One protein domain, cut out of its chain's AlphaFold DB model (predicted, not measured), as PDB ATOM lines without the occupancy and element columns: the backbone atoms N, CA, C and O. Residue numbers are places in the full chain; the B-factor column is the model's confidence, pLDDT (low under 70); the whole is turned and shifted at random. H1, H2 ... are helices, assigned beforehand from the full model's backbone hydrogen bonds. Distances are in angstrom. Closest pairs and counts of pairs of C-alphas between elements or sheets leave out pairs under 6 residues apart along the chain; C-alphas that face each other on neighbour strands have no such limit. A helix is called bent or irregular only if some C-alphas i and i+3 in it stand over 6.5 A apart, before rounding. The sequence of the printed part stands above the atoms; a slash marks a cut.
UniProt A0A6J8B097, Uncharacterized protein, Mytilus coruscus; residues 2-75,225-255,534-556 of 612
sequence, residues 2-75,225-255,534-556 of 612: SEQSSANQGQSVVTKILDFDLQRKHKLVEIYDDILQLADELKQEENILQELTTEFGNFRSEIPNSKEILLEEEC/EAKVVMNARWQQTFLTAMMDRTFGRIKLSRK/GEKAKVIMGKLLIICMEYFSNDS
ATOM      1  N   SER A   2     209.490 261.073 272.491       37.66
ATOM      2  CA  SER A   2     209.075 259.679 272.754       37.66
ATOM      3  C   SER A   2     207.568 259.407 272.595       37.66
ATOM      4  O   SER A   2     207.200 258.274 272.318       37.66
ATOM      5  N   GLU A   3     206.692 260.416 272.690       29.84
ATOM      6  CA  GLU A   3     205.228 260.223 272.588       29.84
ATOM      7  C   GLU A   3     204.679 260.275 271.149       29.84
ATOM      8  O   GLU A   3     203.709 259.599 270.830       29.84
ATOM      9  N   GLN A   4     205.350 260.973 270.223       28.41
ATOM     10  CA  GLN A   4     204.997 260.926 268.790       28.41
ATOM     11  C   GLN A   4     205.367 259.585 268.126       28.41
ATOM     12  O   GLN A   4     204.839 259.247 267.068       28.41
ATOM     13  N   SER A   5     206.243 258.791 268.752       30.75
ATOM     14  CA  SER A   5     206.642 257.468 268.260       30.75
ATOM     15  C   SER A   5     205.606 256.376 268.559       30.75
ATOM     16  O   SER A   5     205.518 255.420 267.789       30.75
ATOM     17  N   SER A   6     204.828 256.484 269.644       32.94
ATOM     18  CA  SER A   6     203.812 255.477 269.998       32.94
ATOM     19  C   SER A   6     202.498 255.690 269.238       32.94
ATOM     20  O   SER A   6     201.879 254.718 268.802       32.94
ATOM     21  N   ALA A   7     202.121 256.946 268.967       31.38
ATOM     22  CA  ALA A   7     200.953 257.291 268.151       31.38
ATOM     23  C   ALA A   7     201.090 256.819 266.685       31.38
ATOM     24  O   ALA A   7     200.153 256.247 266.127       31.38
ATOM     25  N   ASN A   8     202.287 256.944 266.093       31.42
ATOM     26  CA  ASN A   8     202.573 256.450 264.737       31.42
ATOM     27  C   ASN A   8     202.615 254.910 264.638       31.42
ATOM     28  O   ASN A   8     202.352 254.353 263.572       31.42
ATOM     29  N   GLN A   9     202.905 254.194 265.733       34.84
ATOM     30  CA  GLN A   9     202.824 252.728 265.764       34.84
ATOM     31  C   GLN A   9     201.375 252.224 265.875       34.84
ATOM     32  O   GLN A   9     201.032 251.251 265.204       34.84
ATOM     33  N   GLY A  10     200.509 252.897 266.642       34.22
ATOM     34  CA  GLY A  10     199.085 252.547 266.770       34.22
ATOM     35  C   GLY A  10     198.293 252.720 265.466       34.22
ATOM     36  O   GLY A  10     197.569 251.808 265.061       34.22
ATOM     37  N   GLN A  11     198.517 253.826 264.743       38.19
ATOM     38  CA  GLN A  11     197.931 254.058 263.411       38.19
ATOM     39  C   GLN A  11     198.354 252.992 262.385       38.19
ATOM     40  O   GLN A  11     197.558 252.611 261.526       38.19
ATOM     41  N   SER A  12     199.567 252.437 262.498       47.69
ATOM     42  CA  SER A  12     200.029 251.355 261.618       47.69
ATOM     43  C   SER A  12     199.329 250.016 261.884       47.69
ATOM     44  O   SER A  12     199.151 249.242 260.945       47.69
ATOM     45  N   VAL A  13     198.941 249.719 263.127       49.81
ATOM     46  CA  VAL A  13     198.324 248.430 263.490       49.81
ATOM     47  C   VAL A  13     196.845 248.396 263.117       49.81
ATOM     48  O   VAL A  13     196.410 247.425 262.507       49.81
ATOM     49  N   VAL A  14     196.092 249.462 263.405       52.78
ATOM     50  CA  VAL A  14     194.664 249.543 263.045       52.78
ATOM     51  C   VAL A  14     194.480 249.506 261.530       52.78
ATOM     52  O   VAL A  14     193.666 248.733 261.038       52.78
ATOM     53  N   THR A  15     195.303 250.244 260.779       60.75
ATOM     54  CA  THR A  15     195.275 250.214 259.306       60.75
ATOM     55  C   THR A  15     195.553 248.806 258.771       60.75
ATOM     56  O   THR A  15     194.831 248.326 257.910       60.75
ATOM     57  N   LYS A  16     196.522 248.082 259.349       62.53
ATOM     58  CA  LYS A  16     196.793 246.681 258.976       62.53
ATOM     59  C   LYS A  16     195.639 245.736 259.311       62.53
ATOM     60  O   LYS A  16     195.409 244.799 258.557       62.53
ATOM     61  N   ILE A  17     194.946 245.946 260.433       62.91
ATOM     62  CA  ILE A  17     193.769 245.150 260.817       62.91
ATOM     63  C   ILE A  17     192.634 245.389 259.821       62.91
ATOM     64  O   ILE A  17     192.046 244.421 259.353       62.91
ATOM     65  N   LEU A  18     192.371 246.647 259.460       68.06
ATOM     66  CA  LEU A  18     191.337 247.009 258.488       68.06
ATOM     67  C   LEU A  18     191.669 246.495 257.081       68.06
ATOM     68  O   LEU A  18     190.810 245.902 256.437       68.06
ATOM     69  N   ASP A  19     192.921 246.624 256.634       70.62
ATOM     70  CA  ASP A  19     193.370 246.070 255.351       70.62
ATOM     71  C   ASP A  19     193.223 244.541 255.317       70.62
ATOM     72  O   ASP A  19     192.824 243.959 254.306       70.62
ATOM     73  N   PHE A  20     193.542 243.868 256.426       71.81
ATOM     74  CA  PHE A  20     193.431 242.416 256.531       71.81
ATOM     75  C   PHE A  20     191.973 241.945 256.616       71.81
ATOM     76  O   PHE A  20     191.616 240.934 256.008       71.81
ATOM     77  N   ASP A  21     191.117 242.689 257.317       74.69
ATOM     78  CA  ASP A  21     189.669 242.481 257.358       74.69
ATOM     79  C   ASP A  21     189.040 242.639 255.967       74.69
ATOM     80  O   ASP A  21     188.314 241.759 255.504       74.69
ATOM     81  N   LEU A  22     189.415 243.689 255.235       78.00
ATOM     82  CA  LEU A  22     188.949 243.927 253.872       78.00
ATOM     83  C   LEU A  22     189.360 242.789 252.923       78.00
ATOM     84  O   LEU A  22     188.548 242.299 252.134       78.00
ATOM     85  N   GLN A  23     190.601 242.298 253.033       80.31
ATOM     86  CA  GLN A  23     191.061 241.132 252.269       80.31
ATOM     87  C   GLN A  23     190.235 239.874 252.577       80.31
ATOM     88  O   GLN A  23     189.852 239.150 251.653       80.31
ATOM     89  N   ARG A  24     189.922 239.623 253.856       81.69
ATOM     90  CA  ARG A  24     189.057 238.509 254.278       81.69
ATOM     91  C   ARG A  24     187.651 238.638 253.690       81.69
ATOM     92  O   ARG A  24     187.152 237.672 253.112       81.69
ATOM     93  N   LYS A  25     187.041 239.824 253.800       84.44
ATOM     94  CA  LYS A  25     185.707 240.146 253.268       84.44
ATOM     95  C   LYS A  25     185.637 239.869 251.766       84.44
ATOM     96  O   LYS A  25     184.799 239.078 251.337       84.44
ATOM     97  N   HIS A  26     186.579 240.392 250.978       86.81
ATOM     98  CA  HIS A  26     186.637 240.130 249.534       86.81
ATOM     99  C   HIS A  26     186.727 238.639 249.197       86.81
ATOM    100  O   HIS A  26     186.048 238.173 248.283       86.81
ATOM    101  N   LYS A  27     187.520 237.867 249.947       87.19
ATOM    102  CA  LYS A  27     187.645 236.426 249.704       87.19
ATOM    103  C   LYS A  27     186.381 235.644 250.038       87.19
ATOM    104  O   LYS A  27     186.036 234.726 249.299       87.19
ATOM    105  N   LEU A  28     185.662 236.009 251.096       85.62
ATOM    106  CA  LEU A  28     184.370 235.386 251.400       85.62
ATOM    107  C   LEU A  28     183.287 235.754 250.384       85.62
ATOM    108  O   LEU A  28     182.425 234.930 250.089       85.62
ATOM    109  N   VAL A  29     183.342 236.951 249.809       89.44
ATOM    110  CA  VAL A  29     182.414 237.369 248.751       89.44
ATOM    111  C   VAL A  29     182.552 236.511 247.495       89.44
ATOM    112  O   VAL A  29     181.534 236.120 246.926       89.44
ATOM    113  N   GLU A  30     183.778 236.151 247.103       90.00
ATOM    114  CA  GLU A  30     184.016 235.229 245.980       90.00
ATOM    115  C   GLU A  30     183.285 233.883 246.190       90.00
ATOM    116  O   GLU A  30     182.748 233.305 245.247       90.00
ATOM    117  N   ILE A  31     183.199 233.402 247.439       91.31
ATOM    118  CA  ILE A  31     182.473 232.170 247.784       91.31
ATOM    119  C   ILE A  31     180.956 232.351 247.674       91.31
ATOM    120  O   ILE A  31     180.263 231.428 247.244       91.31
ATOM    121  N   TYR A  32     180.421 233.522 248.027       90.69
ATOM    122  CA  TYR A  32     178.997 233.804 247.843       90.69
ATOM    123  C   TYR A  32     178.586 233.788 246.370       90.69
ATOM    124  O   TYR A  32     177.533 233.238 246.047       90.69
ATOM    125  N   ASP A  33     179.424 234.325 245.482       91.19
ATOM    126  CA  ASP A  33     179.173 234.291 244.038       91.19
ATOM    127  C   ASP A  33     179.155 232.856 243.502       91.19
ATOM    128  O   ASP A  33     178.225 232.465 242.793       91.19
ATOM    129  N   ASP A  34     180.122 232.038 243.923       92.50
ATOM    130  CA  ASP A  34     180.161 230.613 243.592       92.50
ATOM    131  C   ASP A  34     178.905 229.865 244.108       92.50
ATOM    132  O   ASP A  34     178.348 229.014 243.407       92.50
ATOM    133  N   ILE A  35     178.438 230.174 245.328       90.56
ATOM    134  CA  ILE A  35     177.225 229.584 245.922       90.56
ATOM    135  C   ILE A  35     175.972 229.988 245.139       90.56
ATOM    136  O   ILE A  35     175.130 229.132 244.858       90.56
ATOM    137  N   LEU A  36     175.832 231.268 244.784       90.00
ATOM    138  CA  LEU A  36     174.696 231.763 244.002       90.00
ATOM    139  C   LEU A  36     174.652 231.118 242.621       90.00
ATOM    140  O   LEU A  36     173.592 230.654 242.201       90.00
ATOM    141  N   GLN A  37     175.800 231.023 241.948       91.25
ATOM    142  CA  GLN A  37     175.898 230.339 240.664       91.25
ATOM    143  C   GLN A  37     175.473 228.871 240.791       91.25
ATOM    144  O   GLN A  37     174.652 228.397 240.006       91.25
ATOM    145  N   LEU A  38     175.976 228.160 241.806       89.38
ATOM    146  CA  LEU A  38     175.593 226.773 242.061       89.38
ATOM    147  C   LEU A  38     174.079 226.641 242.291       89.38
ATOM    148  O   LEU A  38     173.434 225.789 241.679       89.38
ATOM    149  N   ALA A  39     173.497 227.492 243.139       86.31
ATOM    150  CA  ALA A  39     172.062 227.490 243.415       86.31
ATOM    151  C   ALA A  39     171.223 227.778 242.159       86.31
ATOM    152  O   ALA A  39     170.132 227.227 241.995       86.31
ATOM    153  N   ASP A  40     171.711 228.631 241.265       87.31
ATOM    154  CA  ASP A  40     171.046 228.953 240.007       87.31
ATOM    155  C   ASP A  40     171.062 227.801 239.009       87.31
ATOM    156  O   ASP A  40     170.040 227.530 238.378       87.31
ATOM    157  N   GLU A  41     172.160 227.058 238.930       86.81
ATOM    158  CA  GLU A  41     172.224 225.836 238.129       86.81
ATOM    159  C   GLU A  41     171.310 224.726 238.689       86.81
ATOM    160  O   GLU A  41     170.771 223.920 237.931       86.81
ATOM    161  N   LEU A  42     171.069 224.720 240.006       81.50
ATOM    162  CA  LEU A  42     170.148 223.806 240.695       81.50
ATOM    163  C   LEU A  42     168.661 224.172 240.555       81.50
ATOM    164  O   LEU A  42     167.824 223.439 241.079       81.50
ATOM    165  N   LYS A  43     168.298 225.259 239.849       77.56
ATOM    166  CA  LYS A  43     166.892 225.697 239.651       77.56
ATOM    167  C   LYS A  43     165.967 224.607 239.114       77.56
ATOM    168  O   LYS A  43     164.772 224.657 239.372       77.56
ATOM    169  N   GLN A  44     166.511 223.634 238.390       72.12
ATOM    170  CA  GLN A  44     165.739 222.529 237.821       72.12
ATOM    171  C   GLN A  44     165.322 221.472 238.862       72.12
ATOM    172  O   GLN A  44     164.437 220.672 238.586       72.12
ATOM    173  N   GLU A  45     165.910 221.481 240.063       79.00
ATOM    174  CA  GLU A  45     165.638 220.521 241.139       79.00
ATOM    175  C   GLU A  45     164.986 221.221 242.342       79.00
ATOM    176  O   GLU A  45     165.587 221.405 243.408       79.00
ATOM    177  N   GLU A  46     163.720 221.605 242.160       75.44
ATOM    178  CA  GLU A  46     162.930 222.408 243.105       75.44
ATOM    179  C   GLU A  46     162.862 221.799 244.517       75.44
ATOM    180  O   GLU A  46     162.926 222.526 245.505       75.44
ATOM    181  N   ASN A  47     162.866 220.466 244.633       73.75
ATOM    182  CA  ASN A  47     162.841 219.766 245.922       73.75
ATOM    183  C   ASN A  47     164.064 220.083 246.802       73.75
ATOM    184  O   ASN A  47     163.918 220.345 247.994       73.75
ATOM    185  N   ILE A  48     165.274 220.089 246.229       73.31
ATOM    186  CA  ILE A  48     166.497 220.406 246.990       73.31
ATOM    187  C   ILE A  48     166.474 221.875 247.409       73.31
ATOM    188  O   ILE A  48     166.811 222.207 248.545       73.31
ATOM    189  N   LEU A  49     166.038 222.754 246.508       77.88
ATOM    190  CA  LEU A  49     165.934 224.181 246.787       77.88
ATOM    191  C   LEU A  49     164.910 224.482 247.877       77.88
ATOM    192  O   LEU A  49     165.180 225.324 248.729       77.88
ATOM    193  N   GLN A  50     163.775 223.789 247.895       75.19
ATOM    194  CA  GLN A  50     162.760 223.946 248.929       75.19
ATOM    195  C   GLN A  50     163.259 223.447 250.291       75.19
ATOM    196  O   GLN A  50     163.065 224.127 251.301       75.19
ATOM    197  N   GLU A  51     163.957 222.308 250.328       69.69
ATOM    198  CA  GLU A  51     164.585 221.794 251.551       69.69
ATOM    199  C   GLU A  51     165.627 222.776 252.110       69.69
ATOM    200  O   GLU A  51     165.670 223.004 253.317       69.69
ATOM    201  N   LEU A  52     166.444 223.388 251.246       69.88
ATOM    202  CA  LEU A  52     167.414 224.412 251.649       69.88
ATOM    203  C   LEU A  52     166.735 225.713 252.066       69.88
ATOM    204  O   LEU A  52     167.162 226.331 253.030       69.88
ATOM    205  N   THR A  53     165.666 226.116 251.382       75.31
ATOM    206  CA  THR A  53     164.903 227.327 251.723       75.31
ATOM    207  C   THR A  53     164.209 227.183 253.076       75.31
ATOM    208  O   THR A  53     164.065 228.145 253.824       75.31
ATOM    209  N   THR A  54     163.801 225.962 253.422       67.12
ATOM    210  CA  THR A  54     163.225 225.654 254.736       67.12
ATOM    211  C   THR A  54     164.274 225.766 255.847       67.12
ATOM    212  O   THR A  54     163.958 226.243 256.932       67.12
ATOM    213  N   GLU A  55     165.516 225.347 255.583       64.00
ATOM    214  CA  GLU A  55     166.611 225.357 256.565       64.00
ATOM    215  C   GLU A  55     167.297 226.729 256.701       64.00
ATOM    216  O   GLU A  55     167.610 227.159 257.808       64.00
ATOM    217  N   PHE A  56     167.512 227.427 255.586       66.00
ATOM    218  CA  PHE A  56     168.311 228.657 255.501       66.00
ATOM    219  C   PHE A  56     167.483 229.898 255.142       66.00
ATOM    220  O   PHE A  56     168.043 230.913 254.737       66.00
ATOM    221  N   GLY A  57     166.153 229.822 255.234       71.50
ATOM    222  CA  GLY A  57     165.276 230.906 254.801       71.50
ATOM    223  C   GLY A  57     165.384 231.175 253.296       71.50
ATOM    224  O   GLY A  57     165.843 230.338 252.517       71.50
ATOM    225  N   ASN A  58     164.968 232.363 252.848       79.69
ATOM    226  CA  ASN A  58     165.055 232.735 251.433       79.69
ATOM    227  C   ASN A  58     166.488 233.145 251.043       79.69
ATOM    228  O   ASN A  58     166.744 234.282 250.638       79.69
ATOM    229  N   PHE A  59     167.424 232.199 251.147       78.62
ATOM    230  CA  PHE A  59     168.858 232.406 250.950       78.62
ATOM    231  C   PHE A  59     169.196 233.047 249.594       78.62
ATOM    232  O   PHE A  59     170.158 233.797 249.491       78.62
ATOM    233  N   ARG A  60     168.384 232.822 248.550       82.19
ATOM    234  CA  ARG A  60     168.556 233.457 247.230       82.19
ATOM    235  C   ARG A  60     168.450 234.982 247.289       82.19
ATOM    236  O   ARG A  60     169.151 235.662 246.551       82.19
ATOM    237  N   SER A  61     167.567 235.499 248.141       80.00
ATOM    238  CA  SER A  61     167.415 236.938 248.385       80.00
ATOM    239  C   SER A  61     168.334 237.453 249.492       80.00
ATOM    240  O   SER A  61     168.740 238.609 249.461       80.00
ATOM    241  N   GLU A  62     168.690 236.594 250.450       77.69
ATOM    242  CA  GLU A  62     169.506 236.992 251.597       77.69
ATOM    243  C   GLU A  62     171.000 237.039 251.269       77.69
ATOM    244  O   GLU A  62     171.669 237.949 251.740       77.69
ATOM    245  N   ILE A  63     171.525 236.144 250.420       84.12
ATOM    246  CA  ILE A  63     172.948 236.152 250.040       84.12
ATOM    247  C   ILE A  63     173.371 237.483 249.395       84.12
ATOM    248  O   ILE A  63     174.394 238.015 249.822       84.12
ATOM    249  N   PRO A  64     172.648 238.056 248.406       84.38
ATOM    250  CA  PRO A  64     173.008 239.363 247.855       84.38
ATOM    251  C   PRO A  64     173.074 240.459 248.924       84.38
ATOM    252  O   PRO A  64     174.032 241.223 248.950       84.38
ATOM    253  N   ASN A  65     172.108 240.471 249.847       79.25
ATOM    254  CA  ASN A  65     172.068 241.420 250.957       79.25
ATOM    255  C   ASN A  65     173.235 241.204 251.939       79.25
ATOM    256  O   ASN A  65     173.904 242.155 252.318       79.25
ATOM    257  N   SER A  66     173.541 239.958 252.312       76.75
ATOM    258  CA  SER A  66     174.706 239.630 253.148       76.75
ATOM    259  C   SER A  66     176.024 239.999 252.468       76.75
ATOM    260  O   SER A  66     176.930 240.499 253.121       76.75
ATOM    261  N   LYS A  67     176.133 239.807 251.148       82.06
ATOM    262  CA  LYS A  67     177.302 240.216 250.360       82.06
ATOM    263  C   LYS A  67     177.484 241.736 250.371       82.06
ATOM    264  O   LYS A  67     178.613 242.192 250.523       82.06
ATOM    265  N   GLU A  68     176.401 242.493 250.216       80.25
ATOM    266  CA  GLU A  68     176.423 243.956 250.302       80.25
ATOM    267  C   GLU A  68     176.858 244.409 251.701       80.25
ATOM    268  O   GLU A  68     177.866 245.096 251.824       80.25
ATOM    269  N   ILE A  69     176.210 243.903 252.755       75.19
ATOM    270  CA  ILE A  69     176.531 244.225 254.158       75.19
ATOM    271  C   ILE A  69     177.975 243.843 254.536       75.19
ATOM    272  O   ILE A  69     178.609 244.524 255.346       75.19
ATOM    273  N   LEU A  70     178.511 242.754 253.978       76.06
ATOM    274  CA  LEU A  70     179.885 242.318 254.232       76.06
ATOM    275  C   LEU A  70     180.924 243.228 253.556       76.06
ATOM    276  O   LEU A  70     182.031 243.354 254.075       76.06
ATOM    277  N   LEU A  71     180.581 243.830 252.412       76.12
ATOM    278  CA  LEU A  71     181.445 244.729 251.636       76.12
ATOM    279  C   LEU A  71     181.305 246.204 252.001       76.12
ATOM    280  O   LEU A  71     182.135 246.996 251.557       76.12
ATOM    281  N   GLU A  72     180.279 246.581 252.761       72.12
ATOM    282  CA  GLU A  72     180.144 247.949 253.252       72.12
ATOM    283  C   GLU A  72     181.431 248.362 253.984       72.12
ATOM    284  O   GLU A  72     181.859 247.717 254.947       72.12
ATOM    285  N   GLU A  73     182.073 249.431 253.495       58.84
ATOM    286  CA  GLU A  73     183.181 250.079 254.190       58.84
ATOM    287  C   GLU A  73     182.629 250.642 255.500       58.84
ATOM    288  O   GLU A  73     181.984 251.691 255.551       58.84
ATOM    289  N   GLU A  74     182.810 249.880 256.572       55.91
ATOM    290  CA  GLU A  74     182.320 250.256 257.884       55.91
ATOM    291  C   GLU A  74     183.066 251.510 258.352       55.91
ATOM    292  O   GLU A  74     184.282 251.514 258.552       55.91
ATOM    293  N   CYS A  75     182.316 252.584 258.597       41.56
ATOM    294  CA  CYS A  75     182.762 253.598 259.538       41.56
ATOM    295  C   CYS A  75     182.965 252.873 260.886       41.56
ATOM    296  O   CYS A  75     182.019 252.229 261.350       41.56
ATOM    297  N   GLU A 225     186.417 240.685 263.228       73.81
ATOM    298  CA  GLU A 225     186.747 239.267 263.146       73.81
ATOM    299  C   GLU A 225     185.469 238.417 263.220       73.81
ATOM    300  O   GLU A 225     185.177 237.680 262.278       73.81
ATOM    301  N   ALA A 226     184.658 238.568 264.274       72.12
ATOM    302  CA  ALA A 226     183.435 237.793 264.488       72.12
ATOM    303  C   ALA A 226     182.462 237.833 263.293       72.12
ATOM    304  O   ALA A 226     181.935 236.789 262.904       72.12
ATOM    305  N   LYS A 227     182.265 238.992 262.657       73.38
ATOM    306  CA  LYS A 227     181.395 239.131 261.478       73.38
ATOM    307  C   LYS A 227     181.884 238.284 260.303       73.38
ATOM    308  O   LYS A 227     181.120 237.515 259.708       73.38
ATOM    309  N   VAL A 228     183.179 238.355 260.008       76.12
ATOM    310  CA  VAL A 228     183.812 237.558 258.953       76.12
ATOM    311  C   VAL A 228     183.770 236.057 259.306       76.12
ATOM    312  O   VAL A 228     183.449 235.213 258.464       76.12
ATOM    313  N   VAL A 229     184.011 235.714 260.572       74.19
ATOM    314  CA  VAL A 229     183.893 234.352 261.115       74.19
ATOM    315  C   VAL A 229     182.494 233.763 260.897       74.19
ATOM    316  O   VAL A 229     182.356 232.611 260.475       74.19
ATOM    317  N   MET A 230     181.449 234.529 261.210       73.06
ATOM    318  CA  MET A 230     180.060 234.084 261.108       73.06
ATOM    319  C   MET A 230     179.659 233.835 259.654       73.06
ATOM    320  O   MET A 230     179.055 232.800 259.365       73.06
ATOM    321  N   ASN A 231     180.084 234.709 258.739       78.81
ATOM    322  CA  ASN A 231     179.900 234.537 257.299       78.81
ATOM    323  C   ASN A 231     180.560 233.241 256.791       78.81
ATOM    324  O   ASN A 231     179.900 232.407 256.166       78.81
ATOM    325  N   ALA A 232     181.831 233.003 257.132       74.94
ATOM    326  CA  ALA A 232     182.542 231.783 256.741       74.94
ATOM    327  C   ALA A 232     181.849 230.504 257.263       74.94
ATOM    328  O   ALA A 232     181.688 229.523 256.532       74.94
ATOM    329  N   ARG A 233     181.384 230.516 258.521       72.06
ATOM    330  CA  ARG A 233     180.648 229.390 259.128       72.06
ATOM    331  C   ARG A 233     179.302 229.139 258.458       72.06
ATOM    332  O   ARG A 233     178.928 227.979 258.266       72.06
ATOM    333  N   TRP A 234     178.578 230.197 258.102       78.31
ATOM    334  CA  TRP A 234     177.315 230.073 257.384       78.31
ATOM    335  C   TRP A 234     177.536 229.436 256.007       78.31
ATOM    336  O   TRP A 234     176.895 228.434 255.695       78.31
ATOM    337  N   GLN A 235     178.521 229.924 255.238       79.25
ATOM    338  CA  GLN A 235     178.872 229.369 253.925       79.25
ATOM    339  C   GLN A 235     179.269 227.889 254.025       79.25
ATOM    340  O   GLN A 235     178.813 227.062 253.233       79.25
ATOM    341  N   GLN A 236     180.064 227.525 255.035       75.19
ATOM    342  CA  GLN A 236     180.443 226.136 255.294       75.19
ATOM    343  C   GLN A 236     179.223 225.260 255.610       75.19
ATOM    344  O   GLN A 236     179.095 224.150 255.084       75.19
ATOM    345  N   THR A 237     178.323 225.741 256.469       68.00
ATOM    346  CA  THR A 237     177.101 225.012 256.832       68.00
ATOM    347  C   THR A 237     176.230 224.787 255.600       68.00
ATOM    348  O   THR A 237     175.856 223.649 255.319       68.00
ATOM    349  N   PHE A 238     176.006 225.835 254.804       77.25
ATOM    350  CA  PHE A 238     175.234 225.765 253.565       77.25
ATOM    351  C   PHE A 238     175.823 224.752 252.570       77.25
ATOM    352  O   PHE A 238     175.124 223.861 252.088       77.25
ATOM    353  N   LEU A 239     177.132 224.829 252.296       74.62
ATOM    354  CA  LEU A 239     177.819 223.924 251.367       74.62
ATOM    355  C   LEU A 239     177.809 222.467 251.851       74.62
ATOM    356  O   LEU A 239     177.702 221.546 251.041       74.62
ATOM    357  N   THR A 240     177.894 222.242 253.162       69.44
ATOM    358  CA  THR A 240     177.776 220.897 253.746       69.44
ATOM    359  C   THR A 240     176.376 220.341 253.527       69.44
ATOM    360  O   THR A 240     176.226 219.243 252.995       69.44
ATOM    361  N   ALA A 241     175.351 221.135 253.833       67.19
ATOM    362  CA  ALA A 241     173.958 220.747 253.676       67.19
ATOM    363  C   ALA A 241     173.595 220.474 252.198       67.19
ATOM    364  O   ALA A 241     172.807 219.577 251.893       67.19
ATOM    365  N   MET A 242     174.213 221.207 251.269       74.94
ATOM    366  CA  MET A 242     174.173 220.963 249.823       74.94
ATOM    367  C   MET A 242     174.792 219.613 249.426       74.94
ATOM    368  O   MET A 242     174.190 218.828 248.685       74.94
ATOM    369  N   MET A 243     176.005 219.331 249.907       69.69
ATOM    370  CA  MET A 243     176.707 218.074 249.637       69.69
ATOM    371  C   MET A 243     175.956 216.873 250.216       69.69
ATOM    372  O   MET A 243     175.796 215.865 249.531       69.69
ATOM    373  N   ASP A 244     175.441 216.983 251.439       64.69
ATOM    374  CA  ASP A 244     174.707 215.903 252.100       64.69
ATOM    375  C   ASP A 244     173.435 215.534 251.334       64.69
ATOM    376  O   ASP A 244     173.162 214.351 251.122       64.69
ATOM    377  N   ARG A 245     172.691 216.525 250.830       72.69
ATOM    378  CA  ARG A 245     171.491 216.287 250.011       72.69
ATOM    379  C   ARG A 245     171.826 215.639 248.670       72.69
ATOM    380  O   ARG A 245     171.198 214.652 248.284       72.69
ATOM    381  N   THR A 246     172.827 216.160 247.965       75.25
ATOM    382  CA  THR A 246     173.209 215.662 246.632       75.25
ATOM    383  C   THR A 246     173.848 214.273 246.706       75.25
ATOM    384  O   THR A 246     173.355 213.325 246.087       75.25
ATOM    385  N   PHE A 247     174.887 214.089 247.525       69.25
ATOM    386  CA  PHE A 247     175.534 212.788 247.704       69.25
ATOM    387  C   PHE A 247     174.650 211.787 248.446       69.25
ATOM    388  O   PHE A 247     174.708 210.594 248.145       69.25
ATOM    389  N   GLY A 248     173.807 212.242 249.376       64.56
ATOM    390  CA  GLY A 248     172.834 211.405 250.071       64.56
ATOM    391  C   GLY A 248     171.854 210.752 249.102       64.56
ATOM    392  O   GLY A 248     171.676 209.534 249.145       64.56
ATOM    393  N   ARG A 249     171.305 211.523 248.156       71.75
ATOM    394  CA  ARG A 249     170.423 211.025 247.087       71.75
ATOM    395  C   ARG A 249     171.130 210.025 246.163       71.75
ATOM    396  O   ARG A 249     170.596 208.947 245.894       71.75
ATOM    397  N   ILE A 250     172.373 210.304 245.761       66.12
ATOM    398  CA  ILE A 250     173.192 209.356 244.982       66.12
ATOM    399  C   ILE A 250     173.433 208.064 245.777       66.12
ATOM    400  O   ILE A 250     173.266 206.962 245.254       66.12
ATOM    401  N   LYS A 251     173.788 208.169 247.058       68.31
ATOM    402  CA  LYS A 251     174.033 207.015 247.932       68.31
ATOM    403  C   LYS A 251     172.764 206.194 248.158       68.31
ATOM    404  O   LYS A 251     172.840 204.967 248.162       68.31
ATOM    405  N   LEU A 252     171.613 206.847 248.311       65.88
ATOM    406  CA  LEU A 252     170.314 206.194 248.443       65.88
ATOM    407  C   LEU A 252     169.953 205.414 247.173       65.88
ATOM    408  O   LEU A 252     169.507 204.276 247.267       65.88
ATOM    409  N   SER A 253     170.230 205.974 245.993       69.69
ATOM    410  CA  SER A 253     169.956 205.307 244.711       69.69
ATOM    411  C   SER A 253     170.785 204.035 244.469       69.69
ATOM    412  O   SER A 253     170.395 203.198 243.661       69.69
ATOM    413  N   ARG A 254     171.905 203.846 245.190       69.62
ATOM    414  CA  ARG A 254     172.701 202.601 245.165       69.62
ATOM    415  C   ARG A 254     172.120 201.484 246.031       69.62
ATOM    416  O   ARG A 254     172.560 200.344 245.914       69.62
ATOM    417  N   LYS A 255     171.206 201.800 246.951       71.62
ATOM    418  CA  LYS A 255     170.612 200.804 247.847       71.62
ATOM    419  C   LYS A 255     169.556 200.005 247.089       71.62
ATOM    420  O   LYS A 255     168.763 200.574 246.343       71.62
ATOM    421  N   GLY A 534     177.252 218.161 243.590       73.38
ATOM    422  CA  GLY A 534     178.028 217.718 244.749       73.38
ATOM    423  C   GLY A 534     179.527 217.990 244.590       73.38
ATOM    424  O   GLY A 534     180.165 218.496 245.512       73.38
ATOM    425  N   GLU A 535     180.095 217.725 243.408       78.75
ATOM    426  CA  GLU A 535     181.506 218.018 243.121       78.75
ATOM    427  C   GLU A 535     181.780 219.528 243.048       78.75
ATOM    428  O   GLU A 535     182.779 219.984 243.603       78.75
ATOM    429  N   LYS A 536     180.882 220.336 242.464       87.12
ATOM    430  CA  LYS A 536     180.998 221.805 242.513       87.12
ATOM    431  C   LYS A 536     180.959 222.326 243.951       87.12
ATOM    432  O   LYS A 536     181.861 223.060 244.342       87.12
ATOM    433  N   ALA A 537     179.994 221.895 244.767       75.38
ATOM    434  CA  ALA A 537     179.909 222.273 246.181       75.38
ATOM    435  C   ALA A 537     181.187 221.905 246.954       75.38
ATOM    436  O   ALA A 537     181.689 222.696 247.751       75.38
ATOM    437  N   LYS A 538     181.768 220.736 246.666       73.25
ATOM    438  CA  LYS A 538     183.037 220.279 247.243       73.25
ATOM    439  C   LYS A 538     184.232 221.130 246.805       73.25
ATOM    440  O   LYS A 538     185.108 221.405 247.624       73.25
ATOM    441  N   VAL A 539     184.274 221.574 245.547       78.56
ATOM    442  CA  VAL A 539     185.295 222.516 245.057       78.56
ATOM    443  C   VAL A 539     185.182 223.856 245.784       78.56
ATOM    444  O   VAL A 539     186.194 224.360 246.270       78.56
ATOM    445  N   ILE A 540     183.969 224.401 245.918       82.81
ATOM    446  CA  ILE A 540     183.720 225.664 246.632       82.81
ATOM    447  C   ILE A 540     184.103 225.524 248.111       82.81
ATOM    448  O   ILE A 540     184.820 226.367 248.646       82.81
ATOM    449  N   MET A 541     183.732 224.412 248.753       76.44
ATOM    450  CA  MET A 541     184.166 224.084 250.114       76.44
ATOM    451  C   MET A 541     185.695 224.048 250.218       76.44
ATOM    452  O   MET A 541     186.265 224.576 251.165       76.44
ATOM    453  N   GLY A 542     186.383 223.471 249.229       64.94
ATOM    454  CA  GLY A 542     187.844 223.481 249.152       64.94
ATOM    455  C   GLY A 542     188.434 224.895 249.106       64.94
ATOM    456  O   GLY A 542     189.389 225.173 249.832       64.94
ATOM    457  N   LYS A 543     187.848 225.800 248.308       79.19
ATOM    458  CA  LYS A 543     188.242 227.219 248.271       79.19
ATOM    459  C   LYS A 543     188.032 227.890 249.631       79.19
ATOM    460  O   LYS A 543     188.958 228.514 250.143       79.19
ATOM    461  N   LEU A 544     186.864 227.694 250.247       77.38
ATOM    462  CA  LEU A 544     186.545 228.226 251.574       77.38
ATOM    463  C   LEU A 544     187.530 227.721 252.637       77.38
ATOM    464  O   LEU A 544     188.023 228.503 253.439       77.38
ATOM    465  N   LEU A 545     187.891 226.434 252.613       69.12
ATOM    466  CA  LEU A 545     188.891 225.875 253.524       69.12
ATOM    467  C   LEU A 545     190.258 226.540 253.363       69.12
ATOM    468  O   LEU A 545     190.920 226.809 254.363       69.12
ATOM    469  N   ILE A 546     190.688 226.807 252.126       66.75
ATOM    470  CA  ILE A 546     191.941 227.523 251.857       66.75
ATOM    471  C   ILE A 546     191.879 228.934 252.439       66.75
ATOM    472  O   ILE A 546     192.819 229.323 253.127       66.75
ATOM    473  N   ILE A 547     190.772 229.650 252.237       71.81
ATOM    474  CA  ILE A 547     190.546 230.980 252.811       71.81
ATOM    475  C   ILE A 547     190.607 230.919 254.344       71.81
ATOM    476  O   ILE A 547     191.370 231.663 254.955       71.81
ATOM    477  N   CYS A 548     189.903 229.971 254.972       67.31
ATOM    478  CA  CYS A 548     189.951 229.747 256.418       67.31
ATOM    479  C   CYS A 548     191.383 229.482 256.918       67.31
ATOM    480  O   CYS A 548     191.803 230.028 257.933       67.31
ATOM    481  N   MET A 549     192.166 228.675 256.202       63.25
ATOM    482  CA  MET A 549     193.555 228.393 256.578       63.25
ATOM    483  C   MET A 549     194.501 229.578 256.366       63.25
ATOM    484  O   MET A 549     195.462 229.711 257.113       63.25
ATOM    485  N   GLU A 550     194.289 230.391 255.332       67.62
ATOM    486  CA  GLU A 550     195.166 231.520 254.995       67.62
ATOM    487  C   GLU A 550     194.913 232.738 255.865       67.62
ATOM    488  O   GLU A 550     195.859 233.418 256.254       67.62
ATOM    489  N   TYR A 551     193.643 233.000 256.160       66.81
ATOM    490  CA  TYR A 551     193.242 234.252 256.772       66.81
ATOM    491  C   TYR A 551     192.715 234.087 258.198       66.81
ATOM    492  O   TYR A 551     192.708 235.076 258.917       66.81
ATOM    493  N   PHE A 552     192.346 232.878 258.644       62.31
ATOM    494  CA  PHE A 552     191.709 232.638 259.954       62.31
ATOM    495  C   PHE A 552     192.474 231.638 260.833       62.31
ATOM    496  O   PHE A 552     191.940 231.138 261.820       62.31
ATOM    497  N   SER A 553     193.729 231.318 260.504       52.56
ATOM    498  CA  SER A 553     194.540 230.324 261.228       52.56
ATOM    499  C   SER A 553     194.771 230.639 262.711       52.56
ATOM    500  O   SER A 553     195.033 229.719 263.485       52.56
ATOM    501  N   ASN A 554     194.690 231.917 263.087       50.69
ATOM    502  CA  ASN A 554     194.859 232.408 264.458       50.69
ATOM    503  C   ASN A 554     193.519 232.698 265.155       50.69
ATOM    504  O   ASN A 554     193.503 232.969 266.355       50.69
ATOM    505  N   ASP A 555     192.418 232.594 264.415       49.16
ATOM    506  CA  ASP A 555     191.077 232.964 264.841       49.16
ATOM    507  C   ASP A 555     190.316 231.693 265.244       49.16
ATOM    508  O   ASP A 555     190.603 230.581 264.786       49.16
ATOM    509  N   SER A 556     189.286 231.828 266.081       41.06
ATOM    510  CA  SER A 556     188.456 230.708 266.579       41.06
ATOM    511  C   SER A 556     187.654 229.940 265.495       41.06
ATOM    512  O   SER A 556     186.767 229.136 265.799       41.06
TER     513      SER A 556
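What this domain is: This is residues 2 to 75, 225 to 255 and 534 to 556 of the 612 residues of an uncharacterized protein of Mytilus coruscus (UniProt A0A6J8B097). Look for a rod built on one long helix, H1, whose residues 21 to 38 form a three-helix bundle with H4 and H5; the chain folds back through H2 into H3, also beside H1. Residues 2 to 16 stick out. The printed part has 128 residues, 112 of them in five named helices, H1 to H5 in order along the chain, with no named strand, and its class is all helix; the whole is loose, radius of gyration of the C-alphas 18.5 A, spanning 74 by 27 by 19 A.

How they stand to each other: Start at the hub, H1, residues 4 to 44. H2, residues 46 to 56, only just touches it, only at the corner (C-alphas 43 and 49, 7.4 A). H3, residues 59 to 71, touches H1 residues 22 to 39, opposite ways at 18 degrees (closest C-alphas 29 and 67, 6.1 A). H4, residues 225 to 253, touches H1 residues 21 to 35, the same way at 23 degrees (closest C-alphas 25 and 228, 6.5 A). H5, residues 534 to 551, touches H4, opposite ways (closest C-alphas 243 and 534, 5.1 A). Every O i to N i+4 pair is within hydrogen-bond range in H2, H4 and H5; H1 has 32 of 37, H3 7 of 9.

Where its parts are: From C-alpha 4 at (204.997, 260.926, 268.790), H1 runs 63.0 A, irregular where C-alphas 41 and 44 are 7.3 A apart. H5 ends at C-alpha 551, (193.242, 234.252, 256.772).

The domain as a whole: Two cuts leave gaps of 15.3 A, C-alpha 75 to 225, and 18.7 A, C-alpha 255 to 534. pLDDT is under 70 in 49 residues, among them 2 to 18.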